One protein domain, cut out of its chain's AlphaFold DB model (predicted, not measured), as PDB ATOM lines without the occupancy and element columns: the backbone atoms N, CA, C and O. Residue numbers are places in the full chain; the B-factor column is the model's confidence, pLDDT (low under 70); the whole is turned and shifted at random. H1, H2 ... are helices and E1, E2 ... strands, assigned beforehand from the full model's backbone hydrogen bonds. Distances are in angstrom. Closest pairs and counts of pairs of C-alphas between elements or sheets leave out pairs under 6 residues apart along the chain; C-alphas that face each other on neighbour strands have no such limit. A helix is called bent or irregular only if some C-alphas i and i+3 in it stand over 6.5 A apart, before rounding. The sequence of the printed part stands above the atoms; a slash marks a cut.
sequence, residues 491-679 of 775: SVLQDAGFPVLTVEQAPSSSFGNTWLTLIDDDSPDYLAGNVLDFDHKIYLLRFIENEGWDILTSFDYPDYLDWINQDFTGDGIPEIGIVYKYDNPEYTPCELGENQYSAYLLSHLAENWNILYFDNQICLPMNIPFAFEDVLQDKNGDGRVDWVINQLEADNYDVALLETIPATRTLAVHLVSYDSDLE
ATOM      1  N   SER A 491      25.745  41.961   8.024       93.38
ATOM      2  CA  SER A 491      24.475  41.268   8.269       93.38
ATOM      3  C   SER A 491      23.531  41.331   7.071       93.38
ATOM      4  O   SER A 491      22.830  40.366   6.799       93.38
ATOM      5  N   VAL A 492      23.512  42.455   6.345       93.50
ATOM      6  CA  VAL A 492      22.623  42.638   5.186       93.50
ATOM      7  C   VAL A 492      23.097  41.791   4.007       93.50
ATOM      8  O   VAL A 492      22.279  41.191   3.315       93.50
ATOM      9  N   LEU A 493      24.412  41.668   3.825       92.94
ATOM     10  CA  LEU A 493      25.003  40.773   2.833       92.94
ATOM     11  C   LEU A 493      24.735  39.294   3.161       92.94
ATOM     12  O   LEU A 493      24.320  38.533   2.286       92.94
ATOM     13  N   GLN A 494      24.907  38.889   4.423       91.56
ATOM     14  CA  GLN A 494      24.605  37.526   4.874       91.56
ATOM     15  C   GLN A 494      23.111  37.193   4.727       91.56
ATOM     16  O   GLN A 494      22.766  36.099   4.271       91.56
ATOM     17  N   ASP A 495      22.220  38.138   5.046       90.00
ATOM     18  CA  ASP A 495      20.769  37.997   4.861       90.00
ATOM     19  C   ASP A 495      20.385  37.880   3.373       90.00
ATOM     20  O   ASP A 495      19.461  37.136   3.029       90.00
ATOM     21  N   ALA A 496      21.124  38.547   2.479       89.44
ATOM     22  CA  ALA A 496      20.989  38.408   1.026       89.44
ATOM     23  C   ALA A 496      21.528  37.068   0.486       89.44
ATOM     24  O   ALA A 496      21.241  36.686  -0.651       89.44
ATOM     25  N   GLY A 497      22.247  36.315   1.321       87.50
ATOM     26  CA  GLY A 497      22.758  34.985   1.017       87.50
ATOM     27  C   GLY A 497      24.213  34.942   0.575       87.50
ATOM     28  O   GLY A 497      24.639  33.861   0.170       87.50
ATOM     29  N   PHE A 498      24.949  36.053   0.666       88.69
ATOM     30  CA  PHE A 498      26.365  36.095   0.319       88.69
ATOM     31  C   PHE A 498      27.239  35.421   1.395       88.69
ATOM     32  O   PHE A 498      27.060  35.685   2.591       88.69
ATOM     33  N   PRO A 499      28.203  34.576   1.000       86.94
ATOM     34  CA  PRO A 499      29.208  33.978   1.881       86.94
ATOM     35  C   PRO A 499      30.326  34.985   2.193       86.94
ATOM     36  O   PRO A 499      31.419  34.961   1.635       86.94
ATOM     37  N   VAL A 500      30.021  35.926   3.084       90.12
ATOM     38  CA  VAL A 500      30.957  36.977   3.502       90.12
ATOM     39  C   VAL A 500      32.094  36.388   4.344       90.12
ATOM     40  O   VAL A 500      31.837  35.807   5.399       90.12
ATOM     41  N   LEU A 501      33.340  36.587   3.902       87.56
ATOM     42  CA  LEU A 501      34.554  36.208   4.633       87.56
ATOM     43  C   LEU A 501      34.971  37.287   5.639       87.56
ATOM     44  O   LEU A 501      35.217  36.991   6.807       87.56
ATOM     45  N   THR A 502      35.035  38.545   5.193       88.44
ATOM     46  CA  THR A 502      35.380  39.700   6.035       88.44
ATOM     47  C   THR A 502      34.755  40.986   5.504       88.44
ATOM     48  O   THR A 502      34.508  41.118   4.303       88.44
ATOM     49  N   VAL A 503      34.522  41.941   6.406       88.12
ATOM     50  CA  VAL A 503      34.054  43.296   6.099       88.12
ATOM     51  C   VAL A 503      34.904  44.292   6.870       88.12
ATOM     52  O   VAL A 503      34.973  44.214   8.094       88.12
ATOM     53  N   GLU A 504      35.510  45.234   6.158       85.00
ATOM     54  CA  GLU A 504      36.417  46.227   6.729       85.00
ATOM     55  C   GLU A 504      35.993  47.646   6.355       85.00
ATOM     56  O   GLU A 504      35.526  47.894   5.239       85.00
ATOM     57  N   GLN A 505      36.145  48.589   7.285       81.50
ATOM     58  CA  GLN A 505      35.864  49.989   6.994       81.50
ATOM     59  C   GLN A 505      37.111  50.633   6.390       81.50
ATOM     60  O   GLN A 505      38.120  50.800   7.070       81.50
ATOM     61  N   ALA A 506      37.033  51.063   5.132       73.19
ATOM     62  CA  ALA A 506      38.136  51.782   4.510       73.19
ATOM     63  C   ALA A 506      38.085  53.267   4.918       73.19
ATOM     64  O   ALA A 506      37.074  53.936   4.669       73.19
ATOM     65  N   PRO A 507      39.146  53.823   5.530       62.94
ATOM     66  CA  PRO A 507      39.177  55.235   5.877       62.94
ATOM     67  C   PRO A 507      39.196  56.088   4.603       62.94
ATOM     68  O   PRO A 507      40.127  56.033   3.803       62.94
ATOM     69  N   SER A 508      38.154  56.900   4.418       60.53
ATOM     70  CA  SER A 508      38.039  57.823   3.289       60.53
ATOM     71  C   SER A 508      37.536  59.185   3.751       60.53
ATOM     72  O   SER A 508      36.377  59.355   4.130       60.53
ATOM     73  N   SER A 509      38.405  60.197   3.707       55.09
ATOM     74  CA  SER A 509      38.008  61.581   4.013       55.09
ATOM     75  C   SER A 509      37.147  62.228   2.918       55.09
ATOM     76  O   SER A 509      36.467  63.221   3.187       55.09
ATOM     77  N   SER A 510      37.146  61.663   1.705       57.62
ATOM     78  CA  SER A 510      36.510  62.250   0.518       57.62
ATOM     79  C   SER A 510      35.136  61.659   0.188       57.62
ATOM     80  O   SER A 510      34.307  62.363  -0.386       57.62
ATOM     81  N   PHE A 511      34.872  60.401   0.561       59.34
ATOM     82  CA  PHE A 511      33.725  59.636   0.043       59.34
ATOM     83  C   PHE A 511      32.695  59.208   1.104       59.34
ATOM     84  O   PHE A 511      31.744  58.495   0.790       59.34
ATOM     85  N   GLY A 512      32.816  59.697   2.343       72.56
ATOM     86  CA  GLY A 512      31.928  59.297   3.439       72.56
ATOM     87  C   GLY A 512      32.274  57.901   3.954       72.56
ATOM     88  O   GLY A 512      33.448  57.538   3.997       72.56
ATOM     89  N   ASN A 513      31.274  57.123   4.379       82.12
ATOM     90  CA  ASN A 513      31.530  55.753   4.825       82.12
ATOM     91  C   ASN A 513      31.846  54.850   3.623       82.12
ATOM     92  O   ASN A 513      31.053  54.757   2.681       82.12
ATOM     93  N   THR A 514      32.992  54.171   3.679       82.12
ATOM     94  CA  THR A 514      33.426  53.199   2.672       82.12
ATOM     95  C   THR A 514      33.648  51.846   3.329       82.12
ATOM     96  O   THR A 514      34.290  51.760   4.376       82.12
ATOM     97  N   TRP A 515      33.123  50.794   2.708       85.44
ATOM     98  CA  TRP A 515      33.264  49.419   3.179       85.44
ATOM     99  C   TRP A 515      33.905  48.561   2.102       85.44
ATOM    100  O   TRP A 515      33.549  48.668   0.931       85.44
ATOM    101  N   LEU A 516      34.829  47.703   2.511       84.38
ATOM    102  CA  LEU A 516      35.410  46.659   1.684       84.38
ATOM    103  C   LEU A 516      34.898  45.321   2.190       84.38
ATOM    104  O   LEU A 516      34.785  45.107   3.394       84.38
ATOM    105  N   THR A 517      34.508  44.436   1.285       86.94
ATOM    106  CA  THR A 517      33.909  43.150   1.648       86.94
ATOM    107  C   THR A 517      34.496  42.062   0.780       86.94
ATOM    108  O   THR A 517      34.459  42.164  -0.440       86.94
ATOM    109  N   LEU A 518      35.007  41.016   1.418       86.69
ATOM    110  CA  LEU A 518      35.466  39.818   0.736       86.69
ATOM    111  C   LEU A 518      34.369  38.753   0.775       86.69
ATOM    112  O   LEU A 518      33.822  38.478   1.847       86.69
ATOM    113  N   ILE A 519      34.047  38.167  -0.376       87.19
ATOM    114  CA  ILE A 519      32.994  37.154  -0.527       87.19
ATOM    115  C   ILE A 519      33.564  35.947  -1.267       87.19
ATOM    116  O   ILE A 519      34.204  36.129  -2.297       87.19
ATOM    117  N   ASP A 520      33.323  34.748  -0.745       83.88
ATOM    118  CA  ASP A 520      33.790  33.478  -1.319       83.88
ATOM    119  C   ASP A 520      32.727  32.854  -2.228       83.88
ATOM    120  O   ASP A 520      31.745  32.294  -1.758       83.88
ATOM    121  N   ASP A 521      32.873  32.994  -3.534       74.62
ATOM    122  CA  ASP A 521      31.958  32.427  -4.512       74.62
ATOM    123  C   ASP A 521      32.339  30.976  -4.845       74.62
ATOM    124  O   ASP A 521      33.240  30.699  -5.637       74.62
ATOM    125  N   ASP A 522      31.594  30.038  -4.260       63.25
ATOM    126  CA  ASP A 522      31.682  28.592  -4.524       63.25
ATOM    127  C   ASP A 522      31.132  28.191  -5.918       63.25
ATOM    128  O   ASP A 522      30.797  27.025  -6.152       63.25
ATOM    129  N   SER A 523      30.949  29.143  -6.839       58.88
ATOM    130  CA  SER A 523      30.558  28.839  -8.214       58.88
ATOM    131  C   SER A 523      31.744  28.215  -8.964       58.88
ATOM    132  O   SER A 523      32.790  28.863  -9.044       58.88
ATOM    133  N   PRO A 524      31.601  27.021  -9.569       52.34
ATOM    134  CA  PRO A 524      32.632  26.494 -10.456       52.34
ATOM    135  C   PRO A 524      32.767  27.409 -11.679       52.34
ATOM    136  O   PRO A 524      31.772  27.672 -12.366       52.34
ATOM    137  N   ASP A 525      33.975  27.904 -11.959       47.69
ATOM    138  CA  ASP A 525      34.202  28.757 -13.125       47.69
ATOM    139  C   ASP A 525      34.191  27.890 -14.399       47.69
ATOM    140  O   ASP A 525      35.067  27.060 -14.641       47.69
ATOM    141  N   TYR A 526      33.163  28.058 -15.235       45.72
ATOM    142  CA  TYR A 526      33.039  27.369 -16.526       45.72
ATOM    143  C   TYR A 526      33.777  28.110 -17.649       45.72
ATOM    144  O   TYR A 526      33.323  28.101 -18.801       45.72
ATOM    145  N   LEU A 527      34.905  28.760 -17.364       41.72
ATOM    146  CA  LEU A 527      35.758  29.299 -18.416       41.72
ATOM    147  C   LEU A 527      36.286  28.152 -19.291       41.72
ATOM    148  O   LEU A 527      37.179  27.381 -18.942       41.72
ATOM    149  N   ALA A 528      35.674  28.022 -20.469       39.03
ATOM    150  CA  ALA A 528      35.962  26.975 -21.428       39.03
ATOM    151  C   ALA A 528      37.302  27.229 -22.125       39.03
ATOM    152  O   ALA A 528      37.387  27.904 -23.149       39.03
ATOM    153  N   GLY A 529      38.347  26.601 -21.605       35.16
ATOM    154  CA  GLY A 529      39.628  26.483 -22.284       35.16
ATOM    155  C   GLY A 529      40.703  26.070 -21.303       35.16
ATOM    156  O   GLY A 529      41.093  26.870 -20.466       35.16
ATOM    157  N   ASN A 530      41.150  24.816 -21.418       37.25
ATOM    158  CA  ASN A 530      42.320  24.246 -20.750       37.25
ATOM    159  C   ASN A 530      43.334  25.307 -20.304       37.25
ATOM    160  O   ASN A 530      43.844  26.011 -21.170       37.25
ATOM    161  N   VAL A 531      43.642  25.346 -19.004       40.97
ATOM    162  CA  VAL A 531      45.008  25.253 -18.441       40.97
ATOM    163  C   VAL A 531      44.962  25.259 -16.899       40.97
ATOM    164  O   VAL A 531      45.853  24.675 -16.281       40.97
ATOM    165  N   LEU A 532      43.916  25.799 -16.255       45.81
ATOM    166  CA  LEU A 532      43.833  25.875 -14.789       45.81
ATOM    167  C   LEU A 532      42.433  25.460 -14.306       45.81
ATOM    168  O   LEU A 532      41.465  26.172 -14.550       45.81
ATOM    169  N   ASP A 533      42.341  24.292 -13.661       51.78
ATOM    170  CA  ASP A 533      41.168  23.859 -12.886       51.78
ATOM    171  C   ASP A 533      41.049  24.791 -11.665       51.78
ATOM    172  O   ASP A 533      41.635  24.532 -10.613       51.78
ATOM    173  N   PHE A 534      40.396  25.939 -11.830       55.28
ATOM    174  CA  PHE A 534      40.013  26.784 -10.705       55.28
ATOM    175  C   PHE A 534      38.558  26.494 -10.359       55.28
ATOM    176  O   PHE A 534      37.649  26.864 -11.101       55.28
ATOM    177  N   ASP A 535      38.351  25.808  -9.241       60.56
ATOM    178  CA  ASP A 535      37.023  25.369  -8.818       60.56
ATOM    179  C   ASP A 535      36.259  26.462  -8.051       60.56
ATOM    180  O   ASP A 535      35.054  26.328  -7.833       60.56
ATOM    181  N   HIS A 536      36.936  27.547  -7.656       68.81
ATOM    182  CA  HIS A 536      36.380  28.559  -6.764       68.81
ATOM    183  C   HIS A 536      36.829  29.982  -7.105       68.81
ATOM    184  O   HIS A 536      37.889  30.196  -7.704       68.81
ATOM    185  N   LYS A 537      36.046  30.972  -6.659       76.25
ATOM    186  CA  LYS A 537      36.293  32.391  -6.923       76.25
ATOM    187  C   LYS A 537      36.061  33.253  -5.693       76.25
ATOM    188  O   LYS A 537      35.180  32.988  -4.900       76.25
ATOM    189  N   ILE A 538      36.812  34.334  -5.526       78.56
ATOM    190  CA  ILE A 538      36.610  35.306  -4.442       78.56
ATOM    191  C   ILE A 538      36.388  36.674  -5.038       78.56
ATOM    192  O   ILE A 538      37.150  37.093  -5.898       78.56
ATOM    193  N   TYR A 539      35.410  37.412  -4.524       80.06
ATOM    194  CA  TYR A 539      35.164  38.796  -4.907       80.06
ATOM    195  C   TYR A 539      35.584  39.752  -3.802       80.06
ATOM    196  O   TYR A 539      35.163  39.612  -2.652       80.06
ATOM    197  N   LEU A 540      36.344  40.778  -4.180       80.25
ATOM    198  CA  LEU A 540      36.542  41.964  -3.362       80.25
ATOM    199  C   LEU A 540      35.544  43.033  -3.808       80.25
ATOM    200  O   LEU A 540      35.653  43.601  -4.895       80.25
ATOM    201  N   LEU A 541      34.570  43.312  -2.954       83.88
ATOM    202  CA  LEU A 541      33.579  44.357  -3.156       83.88
ATOM    203  C   LEU A 541      33.964  45.644  -2.440       83.88
ATOM    204  O   LEU A 541      34.574  45.626  -1.369       83.88
ATOM    205  N   ARG A 542      33.483  46.757  -2.985       84.69
ATOM    206  CA  ARG A 542      33.510  48.075  -2.362       84.69
ATOM    207  C   ARG A 542      32.104  48.646  -2.298       84.69
ATOM    208  O   ARG A 542      31.374  48.604  -3.277       84.69
ATOM    209  N   PHE A 543      31.763  49.255  -1.172       86.50
ATOM    210  CA  PHE A 543      30.603  50.126  -1.046       86.50
ATOM    211  C   PHE A 543      31.042  51.545  -0.703       86.50
ATOM    212  O   PHE A 543      31.835  51.739   0.220       86.50
ATOM    213  N   ILE A 544      30.478  52.536  -1.391       84.88
ATOM    214  CA  ILE A 544      30.629  53.961  -1.078       84.88
ATOM    215  C   ILE A 544      29.237  54.566  -0.878       84.88
ATOM    216  O   ILE A 544      28.380  54.447  -1.747       84.88
ATOM    217  N   GLU A 545      29.019  55.276   0.235       83.12
ATOM    218  CA  GLU A 545      27.703  55.814   0.636       83.12
ATOM    219  C   GLU A 545      26.963  56.601  -0.466       83.12
ATOM    220  O   GLU A 545      25.739  56.532  -0.552       83.12
ATOM    221  N   ASN A 546      27.689  57.324  -1.325       81.06
ATOM    222  CA  ASN A 546      27.101  58.122  -2.408       81.06
ATOM    223  C   ASN A 546      27.128  57.447  -3.792       81.06
ATOM    224  O   ASN A 546      26.546  58.000  -4.725       81.06
ATOM    225  N   GLU A 547      27.802  56.304  -3.940       82.94
ATOM    226  CA  GLU A 547      28.029  55.645  -5.241       82.94
ATOM    227  C   GLU A 547      27.418  54.237  -5.311       82.94
ATOM    228  O   GLU A 547      27.048  53.793  -6.393       82.94
ATOM    229  N   GLY A 548      27.212  53.574  -4.169       85.69
ATOM    230  CA  GLY A 548      26.663  52.223  -4.090       85.69
ATOM    231  C   GLY A 548      27.743  51.144  -4.048       85.69
ATOM    232  O   GLY A 548      28.866  51.394  -3.602       85.69
ATOM    233  N   TRP A 549      27.362  49.931  -4.446       85.25
ATOM    234  CA  TRP A 549      28.241  48.766  -4.504       85.25
ATOM    235  C   TRP A 549      28.980  48.687  -5.836       85.25
ATOM    236  O   TRP A 549      28.430  49.004  -6.886       85.25
ATOM    237  N   ASP A 550      30.204  48.187  -5.771       78.25
ATOM    238  CA  ASP A 550      31.068  47.943  -6.911       78.25
ATOM    239  C   ASP A 550      31.907  46.683  -6.665       78.25
ATOM    240  O   ASP A 550      32.279  46.387  -5.523       78.25
ATOM    241  N   ILE A 551      32.200  45.932  -7.723       74.94
ATOM    242  CA  ILE A 551      33.124  44.794  -7.661       74.94
ATOM    243  C   ILE A 551      34.500  45.343  -8.019       74.94
ATOM    244  O   ILE A 551      34.755  45.635  -9.185       74.94
ATOM    245  N   LEU A 552      35.390  45.465  -7.033       70.56
ATOM    246  CA  LEU A 552      36.759  45.910  -7.294       70.56
ATOM    247  C   LEU A 552      37.521  44.855  -8.079       70.56
ATOM    248  O   LEU A 552      38.236  45.173  -9.012       70.56
ATOM    249  N   THR A 553      37.404  43.588  -7.711       69.75
ATOM    250  CA  THR A 553      38.101  42.525  -8.433       69.75
ATOM    251  C   THR A 553      37.556  41.165  -8.028       69.75
ATOM    252  O   THR A 553      36.789  41.047  -7.065       69.75
ATOM    253  N   SER A 554      37.953  40.145  -8.778       72.81
ATOM    254  CA  SER A 554      37.679  38.752  -8.482       72.81
ATOM    255  C   SER A 554      38.924  37.901  -8.697       72.81
ATOM    256  O   SER A 554      39.701  38.194  -9.606       72.81
ATOM    257  N   PHE A 555      39.078  36.838  -7.917       71.00
ATOM    258  CA  PHE A 555      40.248  35.965  -7.946       71.00
ATOM    259  C   PHE A 555      39.812  34.514  -8.030       71.00
ATOM    260  O   PHE A 555      39.045  34.073  -7.179       71.00
ATOM    261  N   ASP A 556      40.330  33.781  -9.004       71.88
ATOM    262  CA  ASP A 556      40.061  32.353  -9.139       71.88
ATOM    263  C   ASP A 556      41.127  31.565  -8.357       71.88
ATOM    264  O   ASP A 556      42.308  31.934  -8.359       71.88
ATOM    265  N   TYR A 557      40.729  30.507  -7.650       70.25
ATOM    266  CA  TYR A 557      41.638  29.675  -6.861       70.25
ATOM    267  C   TYR A 557      41.304  28.178  -6.990       70.25
ATOM    268  O   TYR A 557      40.143  27.823  -7.182       70.25
ATOM    269  N   PRO A 558      42.319  27.285  -6.932       67.06
ATOM    270  CA  PRO A 558      42.114  25.864  -7.195       67.06
ATOM    271  C   PRO A 558      41.578  25.135  -5.956       67.06
ATOM    272  O   PRO A 558      40.411  24.786  -5.921       67.06
ATOM    273  N   ASP A 559      42.402  24.956  -4.917       68.75
ATOM    274  CA  ASP A 559      42.052  24.123  -3.749       68.75
ATOM    275  C   ASP A 559      42.502  24.712  -2.397       68.75
ATOM    276  O   ASP A 559      41.922  24.423  -1.346       68.75
ATOM    277  N   TYR A 560      43.581  25.507  -2.382       78.12
ATOM    278  CA  TYR A 560      44.121  26.118  -1.165       78.12
ATOM    279  C   TYR A 560      43.904  27.621  -1.193       78.12
ATOM    280  O   TYR A 560      44.479  28.303  -2.038       78.12
ATOM    281  N   LEU A 561      43.167  28.106  -0.202       80.88
ATOM    282  CA  LEU A 561      42.983  29.512   0.099       80.88
ATOM    283  C   LEU A 561      43.326  29.756   1.568       80.88
ATOM    284  O   LEU A 561      42.846  29.047   2.455       80.88
ATOM    285  N   ASP A 562      44.112  30.791   1.825       85.88
ATOM    286  CA  ASP A 562      44.277  31.365   3.153       85.88
ATOM    287  C   ASP A 562      44.149  32.887   3.058       85.88
ATOM    288  O   ASP A 562      44.444  33.488   2.022       85.88
ATOM    289  N   TRP A 563      43.666  33.526   4.115       86.31
ATOM    290  CA  TRP A 563      43.470  34.970   4.127       86.31
ATOM    291  C   TRP A 563      43.646  35.539   5.527       86.31
ATOM    292  O   TRP A 563      43.460  34.857   6.538       86.31
ATOM    293  N   ILE A 564      43.979  36.821   5.587       87.19
ATOM    294  CA  ILE A 564      44.119  37.554   6.832       87.19
ATOM    295  C   ILE A 564      43.554  38.965   6.706       87.19
ATOM    296  O   ILE A 564      43.598  39.571   5.641       87.19
ATOM    297  N   ASN A 565      43.018  39.471   7.815       86.81
ATOM    298  CA  ASN A 565      42.634  40.866   8.001       86.81
ATOM    299  C   ASN A 565      43.256  41.339   9.321       86.81
ATOM    300  O   ASN A 565      42.727  41.048  10.399       86.81
ATOM    301  N   GLN A 566      44.436  41.953   9.254       86.44
ATOM    302  CA  GLN A 566      45.195  42.356  10.437       86.44
ATOM    303  C   GLN A 566      46.096  43.554  10.127       86.44
ATOM    304  O   GLN A 566      46.681  43.622   9.061       86.44
ATOM    305  N   ASP A 567      46.232  44.456  11.100       84.62
ATOM    306  CA  ASP A 567      47.176  45.581  11.078       84.62
ATOM    307  C   ASP A 567      48.611  45.079  11.336       84.62
ATOM    308  O   ASP A 567      48.988  44.761  12.475       84.62
ATOM    309  N   PHE A 568      49.377  44.925  10.255       83.25
ATOM    310  CA  PHE A 568      50.778  44.509  10.232       83.25
ATOM    311  C   PHE A 568      51.754  45.681  10.258       83.25
ATOM    312  O   PHE A 568      52.864  45.534  10.780       83.25
ATOM    313  N   THR A 569      51.345  46.825   9.718       79.81
ATOM    314  CA  THR A 569      52.151  48.050   9.647       79.81
ATOM    315  C   THR A 569      52.122  48.838  10.961       79.81
ATOM    316  O   THR A 569      53.027  49.617  11.263       79.81
ATOM    317  N   GLY A 570      51.125  48.591  11.811       79.19
ATOM    318  CA  GLY A 570      50.929  49.266  13.090       79.19
ATOM    319  C   GLY A 570      50.395  50.691  12.948       79.19
ATOM    320  O   GLY A 570      50.493  51.470  13.908       79.19
ATOM    321  N   ASP A 571      49.864  51.049  11.777       75.06
ATOM    322  CA  ASP A 571      49.304  52.370  11.486       75.06
ATOM    323  C   ASP A 571      47.834  52.505  11.945       75.06
ATOM    324  O   ASP A 571      47.284  53.613  11.996       75.06
ATOM    325  N   GLY A 572      47.232  51.399  12.400       75.94
ATOM    326  CA  GLY A 572      45.854  51.315  12.869       75.94
ATOM    327  C   GLY A 572      44.841  50.967  11.780       75.94
ATOM    328  O   GLY A 572      43.642  50.982  12.079       75.94
ATOM    329  N   ILE A 573      45.288  50.680  10.557       75.75
ATOM    330  CA  ILE A 573      44.470  50.270   9.416       75.75
ATOM    331  C   ILE A 573      44.857  48.830   9.074       75.75
ATOM    332  O   ILE A 573      46.020  48.551   8.815       75.75
ATOM    333  N   PRO A 574      43.916  47.877   9.105       79.62
ATOM    334  CA  PRO A 574      44.273  46.496   8.853       79.62
ATOM    335  C   PRO A 574      44.511  46.237   7.362       79.62
ATOM    336  O   PRO A 574      43.756  46.697   6.503       79.62
ATOM    337  N   GLU A 575      45.543  45.453   7.062       81.31
ATOM    338  CA  GLU A 575      45.787  44.930   5.727       81.31
ATOM    339  C   GLU A 575      44.955  43.672   5.473       81.31
ATOM    340  O   GLU A 575      44.819  42.803   6.343       81.31
ATOM    341  N   ILE A 576      44.442  43.549   4.245       80.56
ATOM    342  CA  ILE A 576      43.764  42.336   3.782       80.56
ATOM    343  C   ILE A 576      44.725  41.582   2.872       80.56
ATOM    344  O   ILE A 576      45.007  42.027   1.762       80.56
ATOM    345  N   GLY A 577      45.221  40.444   3.347       82.06
ATOM    346  CA  GLY A 577      46.040  39.521   2.570       82.06
ATOM    347  C   GLY A 577      45.225  38.303   2.159       82.06
ATOM    348  O   GLY A 577      44.526  37.724   2.983       82.06
ATOM    349  N   ILE A 578      45.327  37.889   0.904       82.12
ATOM    350  CA  ILE A 578      44.722  36.668   0.370       82.12
ATOM    351  C   ILE A 578      45.832  35.907  -0.331       82.12
ATOM    352  O   ILE A 578      46.559  36.493  -1.126       82.12
ATOM    353  N   VAL A 579      45.974  34.619  -0.048       85.06
ATOM    354  CA  VAL A 579      46.952  33.767  -0.713       85.06
ATOM    355  C   VAL A 579      46.295  32.479  -1.176       85.06
ATOM    356  O   VAL A 579      45.559  31.839  -0.426       85.06
ATOM    357  N   TYR A 580      46.605  32.064  -2.396       82.56
ATOM    358  CA  TYR A 580      46.288  30.723  -2.865       82.56
ATOM    359  C   TYR A 580      47.522  30.044  -3.443       82.56
ATOM    360  O   TYR A 580      48.538  30.678  -3.734       82.56
ATOM    361  N   LYS A 581      47.451  28.720  -3.562       80.75
ATOM    362  CA  LYS A 581      48.561  27.886  -4.024       80.75
ATOM    363  C   LYS A 581      48.228  27.268  -5.378       80.75
ATOM    364  O   LYS A 581      47.155  26.693  -5.526       80.75
ATOM    365  N   TYR A 582      49.168  27.307  -6.319       73.31
ATOM    366  CA  TYR A 582      49.077  26.525  -7.551       73.31
ATOM    367  C   TYR A 582      49.600  25.105  -7.327       73.31
ATOM    368  O   TYR A 582      50.745  24.910  -6.914       73.31
ATOM    369  N   ASP A 583      48.771  24.107  -7.634       65.81
ATOM    370  CA  ASP A 583      49.148  22.692  -7.554       65.81
ATOM    371  C   ASP A 583      49.589  22.099  -8.908       65.81
ATOM    372  O   ASP A 583      49.991  20.935  -8.957       65.81
ATOM    373  N   ASN A 584      49.576  22.882  -9.998       63.00
ATOM    374  CA  ASN A 584      49.960  22.412 -11.332       63.00
ATOM    375  C   ASN A 584      51.443  22.705 -11.664       63.00
ATOM    376  O   ASN A 584      51.769  23.834 -12.025       63.00
ATOM    377  N   PRO A 585      52.344  21.703 -11.626       57.47
ATOM    378  CA  PRO A 585      53.772  21.891 -11.896       57.47
ATOM    379  C   PRO A 585      54.112  22.170 -13.370       57.47
ATOM    380  O   PRO A 585      55.263  22.474 -13.663       57.47
ATOM    381  N   GLU A 586      53.168  22.031 -14.313       55.09
ATOM    382  CA  GLU A 586      53.427  22.288 -15.742       55.09
ATOM    383  C   GLU A 586      53.432  23.784 -16.100       55.09
ATOM    384  O   GLU A 586      53.956  24.144 -17.151       55.09
ATOM    385  N   TYR A 587      52.911  24.650 -15.221       55.66
ATOM    386  CA  TYR A 587      52.814  26.102 -15.437       55.66
ATOM    387  C   TYR A 587      53.481  26.927 -14.330       55.66
ATOM    388  O   TYR A 587      53.284  28.138 -14.261       55.66
ATOM    389  N   THR A 588      54.271  26.291 -13.456       60.28
ATOM    390  CA  THR A 588      54.951  26.996 -12.366       60.28
ATOM    391  C   THR A 588      56.307  27.540 -12.827       60.28
ATOM    392  O   THR A 588      57.170  26.730 -13.170       60.28
ATOM    393  N   PRO A 589      56.558  28.860 -12.764       66.44
ATOM    394  CA  PRO A 589      57.886  29.437 -12.986       66.44
ATOM    395  C   PRO A 589      58.854  29.175 -11.813       66.44
ATOM    396  O   PRO A 589      60.038  29.486 -11.910       66.44
ATOM    397  N   CYS A 590      58.373  28.594 -10.707       75.19
ATOM    398  CA  CYS A 590      59.197  28.215  -9.559       75.19
ATOM    399  C   CYS A 590      60.077  26.986  -9.834       75.19
ATOM    400  O   CYS A 590      59.749  26.123 -10.654       75.19
ATOM    401  N   GLU A 591      61.186  26.860  -9.099       80.44
ATOM    402  CA  GLU A 591      62.097  25.734  -9.283       80.44
ATOM    403  C   GLU A 591      61.480  24.402  -8.807       80.44
ATOM    404  O   GLU A 591      60.637  24.324  -7.907       80.44
ATOM    405  N   LEU A 592      61.961  23.295  -9.382       77.50
ATOM    406  CA  LEU A 592      61.617  21.938  -8.942       77.50
ATOM    407  C   LEU A 592      61.880  21.760  -7.435       77.50
ATOM    408  O   LEU A 592      63.028  21.685  -6.996       77.50
ATOM    409  N   GLY A 593      60.809  21.576  -6.656       79.00
ATOM    410  CA  GLY A 593      60.872  21.432  -5.194       79.00
ATOM    411  C   GLY A 593      60.326  22.632  -4.416       79.00
ATOM    412  O   GLY A 593      60.377  22.622  -3.183       79.00
ATOM    413  N   GLU A 594      59.766  23.616  -5.114       84.12
ATOM    414  CA  GLU A 594      59.067  24.767  -4.549       84.12
ATOM    415  C   GLU A 594      57.552  24.683  -4.804       84.12
ATOM    416  O   GLU A 594      57.085  24.020  -5.729       84.12
ATOM    417  N   ASN A 595      56.778  25.305  -3.922       81.50
ATOM    418  CA  ASN A 595      55.376  25.636  -4.105       81.50
ATOM    419  C   ASN A 595      55.299  27.058  -4.660       81.50
ATOM    420  O   ASN A 595      55.969  27.954  -4.140       81.50
ATOM    421  N   GLN A 596      54.430  27.265  -5.643       82.56
ATOM    422  CA  GLN A 596      54.055  28.596  -6.089       82.56
ATOM    423  C   GLN A 596      52.808  29.057  -5.344       82.56
ATOM    424  O   GLN A 596      51.799  28.346  -5.287       82.56
ATOM    425  N   TYR A 597      52.882  30.269  -4.814       81.25
ATOM    426  CA  TYR A 597      51.762  30.985  -4.237       81.25
ATOM    427  C   TYR A 597      51.476  32.239  -5.052       81.25
ATOM    428  O   TYR A 597      52.390  32.856  -5.596       81.25
ATOM    429  N   SER A 598      50.214  32.634  -5.087       78.00
ATOM    430  CA  SER A 598      49.811  33.969  -5.514       78.00
ATOM    431  C   SER A 598      49.222  34.697  -4.334       78.00
ATOM    432  O   SER A 598      48.423  34.115  -3.599       78.00
ATOM    433  N   ALA A 599      49.626  35.948  -4.154       77.44
ATOM    434  CA  ALA A 599      49.161  36.781  -3.067       77.44
ATOM    435  C   ALA A 599      48.512  38.054  -3.603       77.44
ATOM    436  O   ALA A 599      49.077  38.763  -4.436       77.44
ATOM    437  N   TYR A 600      47.341  38.358  -3.059       77.06
ATOM    438  CA  TYR A 600      46.705  39.659  -3.162       77.06
ATOM    439  C   TYR A 600      46.809  40.346  -1.820       77.06
ATOM    440  O   TYR A 600      46.555  39.747  -0.774       77.06
ATOM    441  N   LEU A 601      47.169  41.614  -1.854       76.31
ATOM    442  CA  LEU A 601      47.361  42.401  -0.663       76.31
ATOM    443  C   LEU A 601      46.749  43.773  -0.850       76.31
ATOM    444  O   LEU A 601      47.219  44.567  -1.655       76.31
ATOM    445  N   LEU A 602      45.742  44.076  -0.049       76.38
ATOM    446  CA  LEU A 602      45.302  45.439   0.153       76.38
ATOM    447  C   LEU A 602      46.121  46.062   1.288       76.38
ATOM    448  O   LEU A 602      46.008  45.625   2.433       76.38
ATOM    449  N   SER A 603      46.915  47.084   0.971       73.88
ATOM    450  CA  SER A 603      47.763  47.802   1.927       73.88
ATOM    451  C   SER A 603      47.559  49.314   1.850       73.88
ATOM    452  O   SER A 603      47.265  49.864   0.789       73.88
ATOM    453  N   HIS A 604      47.716  49.997   2.982       71.62
ATOM    454  CA  HIS A 604      47.637  51.449   3.084       71.62
ATOM    455  C   HIS A 604      49.038  52.076   2.925       71.62
ATOM    456  O   HIS A 604      49.998  51.654   3.561       71.62
ATOM    457  N   LEU A 605      49.184  53.069   2.040       66.50
ATOM    458  CA  LEU A 605      50.483  53.677   1.692       66.50
ATOM    459  C   LEU A 605      50.683  55.091   2.266       66.50
ATOM    460  O   LEU A 605      51.818  55.513   2.519       66.50
ATOM    461  N   ALA A 606      49.606  55.867   2.406       62.12
ATOM    462  CA  ALA A 606      49.624  57.249   2.895       62.12
ATOM    463  C   ALA A 606      48.206  57.700   3.279       62.12
ATOM    464  O   ALA A 606      47.244  57.032   2.938       62.12
ATOM    465  N   GLU A 607      48.051  58.862   3.925       58.69
ATOM    466  CA  GLU A 607      46.750  59.400   4.362       58.69
ATOM    467  C   GLU A 607      45.711  59.426   3.207       58.69
ATOM    468  O   GLU A 607      45.728  60.324   2.359       58.69
ATOM    469  N   ASN A 608      44.776  58.459   3.212       57.78
ATOM    470  CA  ASN A 608      43.743  58.169   2.191       57.78
ATOM    471  C   ASN A 608      44.202  57.407   0.925       57.78
ATOM    472  O   ASN A 608      43.525  57.483  -0.105       57.78
ATOM    473  N   TRP A 609      45.321  56.689   0.981       57.38
ATOM    474  CA  TRP A 609      45.888  55.914  -0.126       57.38
ATOM    475  C   TRP A 609      45.939  54.431   0.221       57.38
ATOM    476  O   TRP A 609      46.719  54.035   1.079       57.38
ATOM    477  N   ASN A 610      45.145  53.622  -0.484       61.81
ATOM    478  CA  ASN A 610      45.213  52.166  -0.426       61.81
ATOM    479  C   ASN A 610      45.662  51.638  -1.788       61.81
ATOM    480  O   ASN A 610      45.191  52.108  -2.822       61.81
ATOM    481  N   ILE A 611      46.547  50.653  -1.785       64.44
ATOM    482  CA  ILE A 611      46.931  49.893  -2.966       64.44
ATOM    483  C   ILE A 611      46.423  48.469  -2.803       64.44
ATOM    484  O   ILE A 611      46.630  47.854  -1.759       64.44
ATOM    485  N   LEU A 612      45.748  47.949  -3.824       61.34
ATOM    486  CA  LEU A 612      45.589  46.512  -3.967       61.34
ATOM    487  C   LEU A 612      46.725  46.031  -4.864       61.34
ATOM    488  O   LEU A 612      46.759  46.325  -6.057       61.34
ATOM    489  N   TYR A 613      47.669  45.331  -4.256       66.44
ATOM    490  CA  TYR A 613      48.789  44.717  -4.931       66.44
ATOM    491  C   TYR A 613      48.481  43.243  -5.236       66.44
ATOM    492  O   TYR A 613      47.897  42.548  -4.403       66.44
ATOM    493  N   PHE A 614      48.870  42.767  -6.415       64.00
ATOM    494  CA  PHE A 614      48.753  41.377  -6.835       64.00
ATOM    495  C   PHE A 614      50.097  40.897  -7.368       64.00
ATOM    496  O   PHE A 614      50.653  41.519  -8.267       64.00
ATOM    497  N   ASP A 615      50.573  39.770  -6.847       66.38
ATOM    498  CA  ASP A 615      51.697  39.035  -7.420       66.38
ATOM    499  C   ASP A 615      51.341  37.556  -7.497       66.38
ATOM    500  O   ASP A 615      50.909  36.923  -6.526       66.38
ATOM    501  N   ASN A 616      51.498  37.013  -8.696       61.59
ATOM    502  CA  ASN A 616      51.168  35.640  -9.012       61.59
ATOM    503  C   ASN A 616      52.317  34.657  -8.718       61.59
ATOM    504  O   ASN A 616      52.124  33.451  -8.908       61.59
ATOM    505  N   GLN A 617      53.487  35.119  -8.259       72.06
ATOM    506  CA  GLN A 617      54.721  34.326  -8.222       72.06
ATOM    507  C   GLN A 617      55.533  34.477  -6.926       72.06
ATOM    508  O   GLN A 617      56.671  34.942  -6.912       72.06
ATOM    509  N   ILE A 618      55.008  33.941  -5.823       78.69
ATOM    510  CA  ILE A 618      55.789  33.732  -4.598       78.69
ATOM    511  C   ILE A 618      56.227  32.266  -4.521       78.69
ATOM    512  O   ILE A 618      55.432  31.376  -4.215       78.69
ATOM    513  N   CYS A 619      57.511  32.012  -4.776       82.94
ATOM    514  CA  CYS A 619      58.102  30.676  -4.711       82.94
ATOM    515  C   CYS A 619      58.647  30.378  -3.308       82.94
ATOM    516  O   CYS A 619      59.535  31.071  -2.806       82.94
ATOM    517  N   LEU A 620      58.125  29.332  -2.663       82.75
ATOM    518  CA  LEU A 620      58.597  28.861  -1.357       82.75
ATOM    519  C   LEU A 620      58.954  27.375  -1.425       82.75
ATOM    520  O   LEU A 620      58.206  26.610  -2.024       82.75
ATOM    521  N   PRO A 621      60.023  26.901  -0.762       85.19
ATOM    522  CA  PRO A 621      60.317  25.471  -0.683       85.19
ATOM    523  C   PRO A 621      59.095  24.654  -0.237       85.19
ATOM    524  O   PRO A 621      58.415  25.040   0.710       85.19
ATOM    525  N   MET A 622      58.840  23.492  -0.855       82.94
ATOM    526  CA  MET A 622      57.620  22.687  -0.623       82.94
ATOM    527  C   MET A 622      57.332  22.350   0.853       82.94
ATOM    528  O   MET A 622      56.205  22.020   1.221       82.94
ATOM    529  N   ASN A 623      58.358  22.378   1.704       83.19
ATOM    530  CA  ASN A 623      58.285  22.094   3.134       83.19
ATOM    531  C   ASN A 623      58.031  23.330   4.020       83.19
ATOM    532  O   ASN A 623      58.038  23.186   5.245       83.19
ATOM    533  N   ILE A 624      57.860  24.512   3.432       81.94
ATOM    534  CA  ILE A 624      57.615  25.781   4.118       81.94
ATOM    535  C   ILE A 624      56.224  26.279   3.688       81.94
ATOM    536  O   ILE A 624      56.022  26.521   2.499       81.94
ATOM    537  N   PRO A 625      55.247  26.385   4.609       81.62
ATOM    538  CA  PRO A 625      53.959  26.988   4.288       81.62
ATOM    539  C   PRO A 625      54.112  28.500   4.099       81.62
ATOM    540  O   PRO A 625      55.030  29.105   4.656       81.62
ATOM    541  N   PHE A 626      53.183  29.104   3.364       84.88
ATOM    542  CA  PHE A 626      53.073  30.555   3.314       84.88
ATOM    543  C   PHE A 626      52.761  31.114   4.708       84.88
ATOM    544  O   PHE A 626      51.938  30.552   5.433       84.88
ATOM    545  N   ALA A 627      53.431  32.200   5.087       86.38
ATOM    546  CA  ALA A 627      53.211  32.897   6.348       86.38
ATOM    547  C   ALA A 627      53.024  34.388   6.059       86.38
ATOM    548  O   ALA A 627      53.961  35.056   5.614       86.38
ATOM    549  N   PHE A 628      51.819  34.902   6.314       83.38
ATOM    550  CA  PHE A 628      51.491  36.311   6.091       83.38
ATOM    551  C   PHE A 628      52.428  37.237   6.858       83.38
ATOM    552  O   PHE A 628      52.834  38.263   6.326       83.38
ATOM    553  N   GLU A 629      52.848  36.852   8.065       82.19
ATOM    554  CA  GLU A 629      53.762  37.650   8.869       82.19
ATOM    555  C   GLU A 629      55.072  37.942   8.138       82.19
ATOM    556  O   GLU A 629      55.608  39.029   8.302       82.19
ATOM    557  N   ASP A 630      55.611  37.010   7.352       79.31
ATOM    558  CA  ASP A 630      56.918  37.186   6.710       79.31
ATOM    559  C   ASP A 630      56.855  38.089   5.467       79.31
ATOM    560  O   ASP A 630      57.853  38.743   5.141       79.31
ATOM    561  N   VAL A 631      55.691  38.151   4.811       76.31
ATOM    562  CA  VAL A 631      55.442  38.939   3.591       76.31
ATOM    563  C   VAL A 631      54.880  40.325   3.918       76.31
ATOM    564  O   VAL A 631      55.309  41.311   3.327       76.31
ATOM    565  N   LEU A 632      53.970  40.417   4.893       79.56
ATOM    566  CA  LEU A 632      53.265  41.652   5.270       79.56
ATOM    567  C   LEU A 632      54.016  42.510   6.294       79.56
ATOM    568  O   LEU A 632      53.528  43.549   6.721       79.56
ATOM    569  N   GLN A 633      55.205  42.082   6.709       81.56
ATOM    570  CA  GLN A 633      56.020  42.791   7.688       81.56
ATOM    571  C   GLN A 633      56.430  44.194   7.202       81.56
ATOM    572  O   GLN A 633      57.048  44.335   6.148       81.56
ATOM    573  N   ASP A 634      56.206  45.197   8.051       85.00
ATOM    574  CA  ASP A 634      56.916  46.478   8.018       85.00
ATOM    575  C   ASP A 634      58.178  46.374   8.896       85.00
ATOM    576  O   ASP A 634      58.150  46.560  10.119       85.00
ATOM    577  N   LYS A 635      59.312  45.990   8.303       85.88
ATOM    578  CA  LYS A 635      60.578  45.838   9.045       85.88
ATOM    579  C   LYS A 635      61.215  47.185   9.342       85.88
ATOM    580  O   LYS A 635      62.067  47.261  10.237       85.88
ATOM    581  N   ASN A 636      60.872  48.212   8.572       84.69
ATOM    582  CA  ASN A 636      61.529  49.506   8.619       84.69
ATOM    583  C   ASN A 636      60.788  50.501   9.552       84.69
ATOM    584  O   ASN A 636      61.419  51.413  10.098       84.69
ATOM    585  N   GLY A 637      59.515  50.231   9.851       81.31
ATOM    586  CA  GLY A 637      58.650  50.981  10.755       81.31
ATOM    587  C   GLY A 637      58.077  52.265  10.151       81.31
ATOM    588  O   GLY A 637      57.816  53.204  10.913       81.31
ATOM    589  N   ASP A 638      57.967  52.364   8.825       79.50
ATOM    590  CA  ASP A 638      57.422  53.525   8.110       79.50
ATOM    591  C   ASP A 638      55.896  53.481   7.937       79.50
ATOM    592  O   ASP A 638      55.317  54.442   7.421       79.50
ATOM    593  N   GLY A 639      55.249  52.425   8.434       76.75
ATOM    594  CA  GLY A 639      53.816  52.202   8.314       76.75
ATOM    595  C   GLY A 639      53.421  51.636   6.952       76.75
ATOM    596  O   GLY A 639      52.283  51.836   6.539       76.75
ATOM    597  N   ARG A 640      54.342  50.989   6.225       80.19
ATOM    598  CA  ARG A 640      54.084  50.403   4.903       80.19
ATOM    599  C   ARG A 640      54.595  48.974   4.835       80.19
ATOM    600  O   ARG A 640      55.600  48.611   5.437       80.19
ATOM    601  N   VAL A 641      53.915  48.148   4.046       80.94
ATOM    602  CA  VAL A 641      54.371  46.778   3.801       80.94
ATOM    603  C   VAL A 641      55.604  46.809   2.891       80.94
ATOM    604  O   VAL A 641      55.493  47.127   1.706       80.94
ATOM    605  N   ASP A 642      56.772  46.433   3.424       81.88
ATOM    606  CA  ASP A 642      58.060  46.478   2.707       81.88
ATOM    607  C   ASP A 642      58.015  45.718   1.375       81.88
ATOM    608  O   ASP A 642      58.616  46.131   0.386       81.88
ATOM    609  N   TRP A 643      57.323  44.576   1.341       78.75
ATOM    610  CA  TRP A 643      57.217  43.761   0.135       78.75
ATOM    611  C   TRP A 643      56.496  44.499  -1.003       78.75
ATOM    612  O   TRP A 643      56.994  44.478  -2.122       78.75
ATOM    613  N   VAL A 644      55.420  45.245  -0.713       75.88
ATOM    614  CA  VAL A 644      54.723  46.079  -1.714       75.88
ATOM    615  C   VAL A 644      55.651  47.155  -2.267       75.88
ATOM    616  O   VAL A 644      55.677  47.386  -3.470       75.88
ATOM    617  N   ILE A 645      56.440  47.798  -1.402       78.19
ATOM    618  CA  ILE A 645      57.396  48.828  -1.824       78.19
ATOM    619  C   ILE A 645      58.475  48.236  -2.732       78.19
ATOM    620  O   ILE A 645      58.739  48.793  -3.794       78.19
ATOM    621  N   ASN A 646      59.046  47.089  -2.358       78.12
ATOM    622  CA  ASN A 646      60.054  46.412  -3.177       78.12
ATOM    623  C   ASN A 646      59.501  46.008  -4.549       78.12
ATOM    624  O   ASN A 646      60.219  46.096  -5.540       78.12
ATOM    625  N   GLN A 647      58.240  45.581  -4.609       74.44
ATOM    626  CA  GLN A 647      57.607  45.229  -5.872       74.44
ATOM    627  C   GLN A 647      57.325  46.453  -6.744       74.44
ATOM    628  O   GLN A 647      57.675  46.449  -7.915       74.44
ATOM    629  N   LEU A 648      56.816  47.551  -6.175       73.69
ATOM    630  CA  LEU A 648      56.682  48.816  -6.908       73.69
ATOM    631  C   LEU A 648      58.033  49.301  -7.465       73.69
ATOM    632  O   LEU A 648      58.099  49.816  -8.579       73.69
ATOM    633  N   GLU A 649      59.126  49.138  -6.714       74.44
ATOM    634  CA  GLU A 649      60.475  49.444  -7.205       74.44
ATOM    635  C   GLU A 649      60.923  48.510  -8.339       74.44
ATOM    636  O   GLU A 649      61.541  48.989  -9.297       74.44
ATOM    637  N   ALA A 650      60.619  47.210  -8.238       70.88
ATOM    638  CA  ALA A 650      60.882  46.220  -9.284       70.88
ATOM    639  C   ALA A 650      60.096  46.534 -10.569       70.88
ATOM    640  O   ALA A 650      60.665  46.489 -11.658       70.88
ATOM    641  N   ASP A 651      58.859  47.007 -10.419       66.19
ATOM    642  CA  ASP A 651      57.977  47.501 -11.482       66.19
ATOM    643  C   ASP A 651      58.343  48.929 -11.951       66.19
ATOM    644  O   ASP A 651      57.572  49.608 -12.624       66.19
ATOM    645  N   ASN A 652      59.546  49.415 -11.623       71.06
ATOM    646  CA  ASN A 652      60.108  50.694 -12.067       71.06
ATOM    647  C   ASN A 652      59.372  51.966 -11.602       71.06
ATOM    648  O   ASN A 652      59.584  53.040 -12.180       71.06
ATOM    649  N   TYR A 653      58.599  51.912 -10.519       74.12
ATOM    650  CA  TYR A 653      58.037  53.113  -9.902       74.12
ATOM    651  C   TYR A 653      59.070  53.861  -9.047       74.12
ATOM    652  O   TYR A 653      59.916  53.287  -8.358       74.12
ATOM    653  N   ASP A 654      59.014  55.194  -9.077       73.94
ATOM    654  CA  ASP A 654      59.805  56.065  -8.203       73.94
ATOM    655  C   ASP A 654      59.122  56.208  -6.828       73.94
ATOM    656  O   ASP A 654      58.453  57.204  -6.535       73.94
ATOM    657  N   VAL A 655      59.283  55.194  -5.970       74.44
ATOM    658  CA  VAL A 655      58.648  55.136  -4.635       74.44
ATOM    659  C   VAL A 655      59.132  56.225  -3.672       74.44
ATOM    660  O   VAL A 655      58.451  56.536  -2.694       74.44
ATOM    661  N   ALA A 656      60.257  56.891  -3.965       73.00
ATOM    662  CA  ALA A 656      60.748  58.020  -3.173       73.00
ATOM    663  C   ALA A 656      59.774  59.216  -3.180       73.00
ATOM    664  O   ALA A 656      59.870  60.109  -2.338       73.00
ATOM    665  N   LEU A 657      58.827  59.249  -4.122       67.31
ATOM    666  CA  LEU A 657      57.802  60.285  -4.205       67.31
ATOM    667  C   LEU A 657      56.603  60.038  -3.293       67.31
ATOM    668  O   LEU A 657      55.876  60.998  -3.040       67.31
ATOM    669  N   LEU A 658      56.437  58.835  -2.724       65.94
ATOM    670  CA  LEU A 658      55.356  58.519  -1.778       65.94
ATOM    671  C   LEU A 658      55.336  59.455  -0.562       65.94
ATOM    672  O   LEU A 658      54.284  59.682   0.029       65.94
ATOM    673  N   GLU A 659      56.479  60.027  -0.179       60.66
ATOM    674  CA  GLU A 659      56.570  61.016   0.907       60.66
ATOM    675  C   GLU A 659      56.029  62.407   0.523       60.66
ATOM    676  O   GLU A 659      55.849  63.272   1.382       60.66
ATOM    677  N   THR A 660      55.796  62.651  -0.768       59.94
ATOM    678  CA  THR A 660      55.480  63.975  -1.330       59.94
ATOM    679  C   THR A 660      54.074  64.090  -1.922       59.94
ATOM    680  O   THR A 660      53.671  65.197  -2.287       59.94
ATOM    681  N   ILE A 661      53.319  62.987  -1.990       57.16
ATOM    682  CA  ILE A 661      51.971  62.939  -2.575       57.16
ATOM    683  C   ILE A 661      50.977  63.683  -1.659       57.16
ATOM    684  O   ILE A 661      50.787  63.289  -0.506       57.16
ATOM    685  N   PRO A 662      50.318  64.764  -2.124       48.91
ATOM    686  CA  PRO A 662      49.284  65.447  -1.349       48.91
ATOM    687  C   PRO A 662      48.018  64.584  -1.191       48.91
ATOM    688  O   PRO A 662      47.582  63.933  -2.136       48.91
ATOM    689  N   ALA A 663      47.380  64.671  -0.020       46.06
ATOM    690  CA  ALA A 663      46.234  63.869   0.438       46.06
ATOM    691  C   ALA A 663      44.887  64.101  -0.297       46.06
ATOM    692  O   ALA A 663      43.856  64.280   0.346       46.06
ATOM    693  N   THR A 664      44.850  64.163  -1.632       39.28
ATOM    694  CA  THR A 664      43.642  64.610  -2.362       39.28
ATOM    695  C   THR A 664      42.985  63.601  -3.297       39.28
ATOM    696  O   THR A 664      42.002  63.961  -3.941       39.28
ATOM    697  N   ARG A 665      43.451  62.352  -3.386       41.06
ATOM    698  CA  ARG A 665      42.756  61.323  -4.181       41.06
ATOM    699  C   ARG A 665      42.736  59.990  -3.453       41.06
ATOM    700  O   ARG A 665      43.791  59.501  -3.083       41.06
ATOM    701  N   THR A 666      41.542  59.436  -3.266       40.16
ATOM    702  CA  THR A 666      41.357  58.030  -2.905       40.16
ATOM    703  C   THR A 666      41.460  57.242  -4.196       40.16
ATOM    704  O   THR A 666      40.709  57.499  -5.135       40.16
ATOM    705  N   LEU A 667      42.431  56.347  -4.253       41.38
ATOM    706  CA  LEU A 667      42.690  55.507  -5.403       41.38
ATOM    707  C   LEU A 667      42.274  54.083  -5.029       41.38
ATOM    708  O   LEU A 667      42.668  53.588  -3.976       41.38
ATOM    709  N   ALA A 668      41.438  53.458  -5.851       39.34
ATOM    710  CA  ALA A 668      41.330  52.009  -5.871       39.34
ATOM    711  C   ALA A 668      42.311  51.557  -6.948       39.34
ATOM    712  O   ALA A 668      42.020  51.713  -8.125       39.34
ATOM    713  N   VAL A 669      43.503  51.110  -6.557       42.91
ATOM    714  CA  VAL A 669      44.445  50.552  -7.535       42.91
ATOM    715  C   VAL A 669      43.986  49.148  -7.866       42.91
ATOM    716  O   VAL A 669      43.869  48.332  -6.963       42.91
ATOM    717  N   HIS A 670      43.752  48.873  -9.142       38.69
ATOM    718  CA  HIS A 670      43.726  47.525  -9.689       38.69
ATOM    719  C   HIS A 670      45.152  47.154 -10.117       38.69
ATOM    720  O   HIS A 670      45.714  47.836 -10.969       38.69
ATOM    721  N   LEU A 671      45.723  46.051  -9.623       43.72
ATOM    722  CA  LEU A 671      46.792  45.363 -10.360       43.72
ATOM    723  C   LEU A 671      46.187  44.257 -11.222       43.72
ATOM    724  O   LEU A 671      46.329  43.069 -10.962       43.72
ATOM    725  N   VAL A 672      45.486  44.708 -12.265       35.12
ATOM    726  CA  VAL A 672      45.306  43.982 -13.524       35.12
ATOM    727  C   VAL A 672      45.529  45.018 -14.629       35.12
ATOM    728  O   VAL A 672      44.595  45.650 -15.107       35.12
ATOM    729  N   SER A 673      46.806  45.268 -14.926       38.22
ATOM    730  CA  SER A 673      47.308  45.948 -16.129       38.22
ATOM    731  C   SER A 673      46.542  47.196 -16.612       38.22
ATOM    732  O   SER A 673      45.866  47.064 -17.613       38.22
ATOM    733  N   TYR A 674      46.665  48.388 -16.007       43.47
ATOM    734  CA  TYR A 674      46.570  49.687 -16.723       43.47
ATOM    735  C   TYR A 674      47.145  50.829 -15.846       43.47
ATOM    736  O   TYR A 674      46.636  51.106 -14.764       43.47
ATOM    737  N   ASP A 675      48.189  51.512 -16.337       46.38
ATOM    738  CA  ASP A 675      49.011  52.551 -15.670       46.38
ATOM    739  C   ASP A 675      48.278  53.786 -15.096       46.38
ATOM    740  O   ASP A 675      48.887  54.598 -14.397       46.38
ATOM    741  N   SER A 676      46.992  54.000 -15.392       43.69
ATOM    742  CA  SER A 676      46.342  55.301 -15.157       43.69
ATOM    743  C   SER A 676      46.113  55.648 -13.687       43.69
ATOM    744  O   SER A 676      45.985  56.825 -13.351       43.69
ATOM    745  N   ASP A 677      46.063  54.656 -12.800       45.44
ATOM    746  CA  ASP A 677      45.722  54.901 -11.401       45.44
ATOM    747  C   ASP A 677      46.954  55.279 -10.563       45.44
ATOM    748  O   ASP A 677      46.860  56.120  -9.673       45.44
ATOM    749  N   LEU A 678      48.156  54.804 -10.905       51.88
ATOM    750  CA  LEU A 678      49.384  55.099 -10.154       51.88
ATOM    751  C   LEU A 678      49.986  56.491 -10.449       51.88
ATOM    752  O   LEU A 678      51.079  56.771  -9.980       51.88
ATOM    753  N   GLU A 679      49.259  57.401 -11.117       49.59
ATOM    754  CA  GLU A 679      49.681  58.755 -11.549       49.59
ATOM    755  C   GLU A 679      50.632  59.546 -10.613       49.59
ATOM    756  O   GLU A 679      51.539  60.212 -11.120       49.59
TER     757      GLU A 679
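AT A GLANCE: This is residues 491 to 679 of the 775 residues of an uncharacterized protein of Anaerolineales bacterium (UniProt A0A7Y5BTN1). Two twisted sheets of four strands lie face to face as a sandwich, their strands almost aligned; short helices H2, H3 and H4 are by the second sheet, and H1 is by the first, far from them. A loop of residues 522 to 535 extends past the first sheet's strands, and the stretch 660 to 679 folds back beside E8 after H4. The printed part has 189 residues, with four named helices and eight named strands in the order H1 E1 E2 E3 E4 E5 E6 E7 E8 H2 H3 H4. The sheets, in the orders E1 E2 E3 E4 and E5 E6 E7 E8, are antiparallel throughout, and the class is mixed, helices and strands. The whole is compact, with a radius of gyration of the C-alphas of 17.2 A and spans of 46 by 42 by 29 A.

HOW THE PARTS SIT: E5, residues 561 to 566, E6, residues 575 to 582, E7, residues 594 to 606, and E8, residues 609 to 621, form a meander, each strand the antiparallel neighbour of the one before. In the hairpin of E5 and E6, N 564 and O 577 are 2.8 A apart, within hydrogen-bond range; in that of E6 and E7, N 578 and O 600 are 2.8 A apart, and in that of E7 and E8, N 601 and O 613 are 2.8 A apart. E7 bends by 51 degrees at residue 602 and E8 by 61 degrees at residue 616. The other sheet is also a meander: E1, residues 500 to 506, E2, residues 514 to 521, E3, residues 536 to 544, and E4, residues 548 to 557. Here N 504 and O 516 of E1 and E2 are 2.9 A apart, N 517 and O 541 of E2 and E3 are 2.9 A apart, and N 542 and O 550 of E3 and E4 are 2.8 A apart. The two sheets form a sandwich, two sheets face to face, with the facing parts 10.4 A centre to centre and the best planes 8 degrees apart. The closest C-alphas of E4 and E6, those of Tyr 557 and Tyr 580, are 6.2 A apart. H3, residues 642 to 650, is on the sheet E5 E6 E7 E8 at a height over the sheet of 7.1 A; it lies only just over E8, with 3 C-alphas on it, and runs across the strands at 73 degrees to E8 on the local plane. H2, residues 628 to 631, and H4, residues 655 to 659, only graze that sheet. H3 and H4 only just touch, only at the corner, with 3 pairs of C-alphas within 8 A, the closest being Glu 649 and Val 655 at 6.5 A. H1, residues 491 to 496, only grazes the sheet E1 E2 E3 E4. Every O i to N i+4 pair is within range in H1 and H3; H2 is too short for one, and H4 has 0 of 1, with 1 of 2 O i to N i+3 pairs within range.

IN THESE COORDINATES: H1 begins at C-alpha 491 at (24.475, 41.268, 8.269). E3 runs 26.7 A and E4 27.2 A. E7, the longest, covers 34.6 A from C-alpha 594 at (59.067, 24.767, -4.549), and E8 33.7 A. H3 measures 12.3 A. H4 ends at C-alpha 659 at (56.570, 61.016, 0.907); it is only just irregular, with C-alphas 656 and 659 at 6.6 A.

THE WHOLE: The two C-alphas farthest apart, those of Asn 546 and Leu 592, are 50.4 A apart. The printed part has no cut. The links E2 to E3 and E6 to E7 are long. Residues 668 to 669 pair, parallel, with residues 610 to 611 of E8. The mean pLDDT of the printed part is 71.6, and 66 residues are under 70, among them residues 522 to 536, 605 to 616 and 657 to 679.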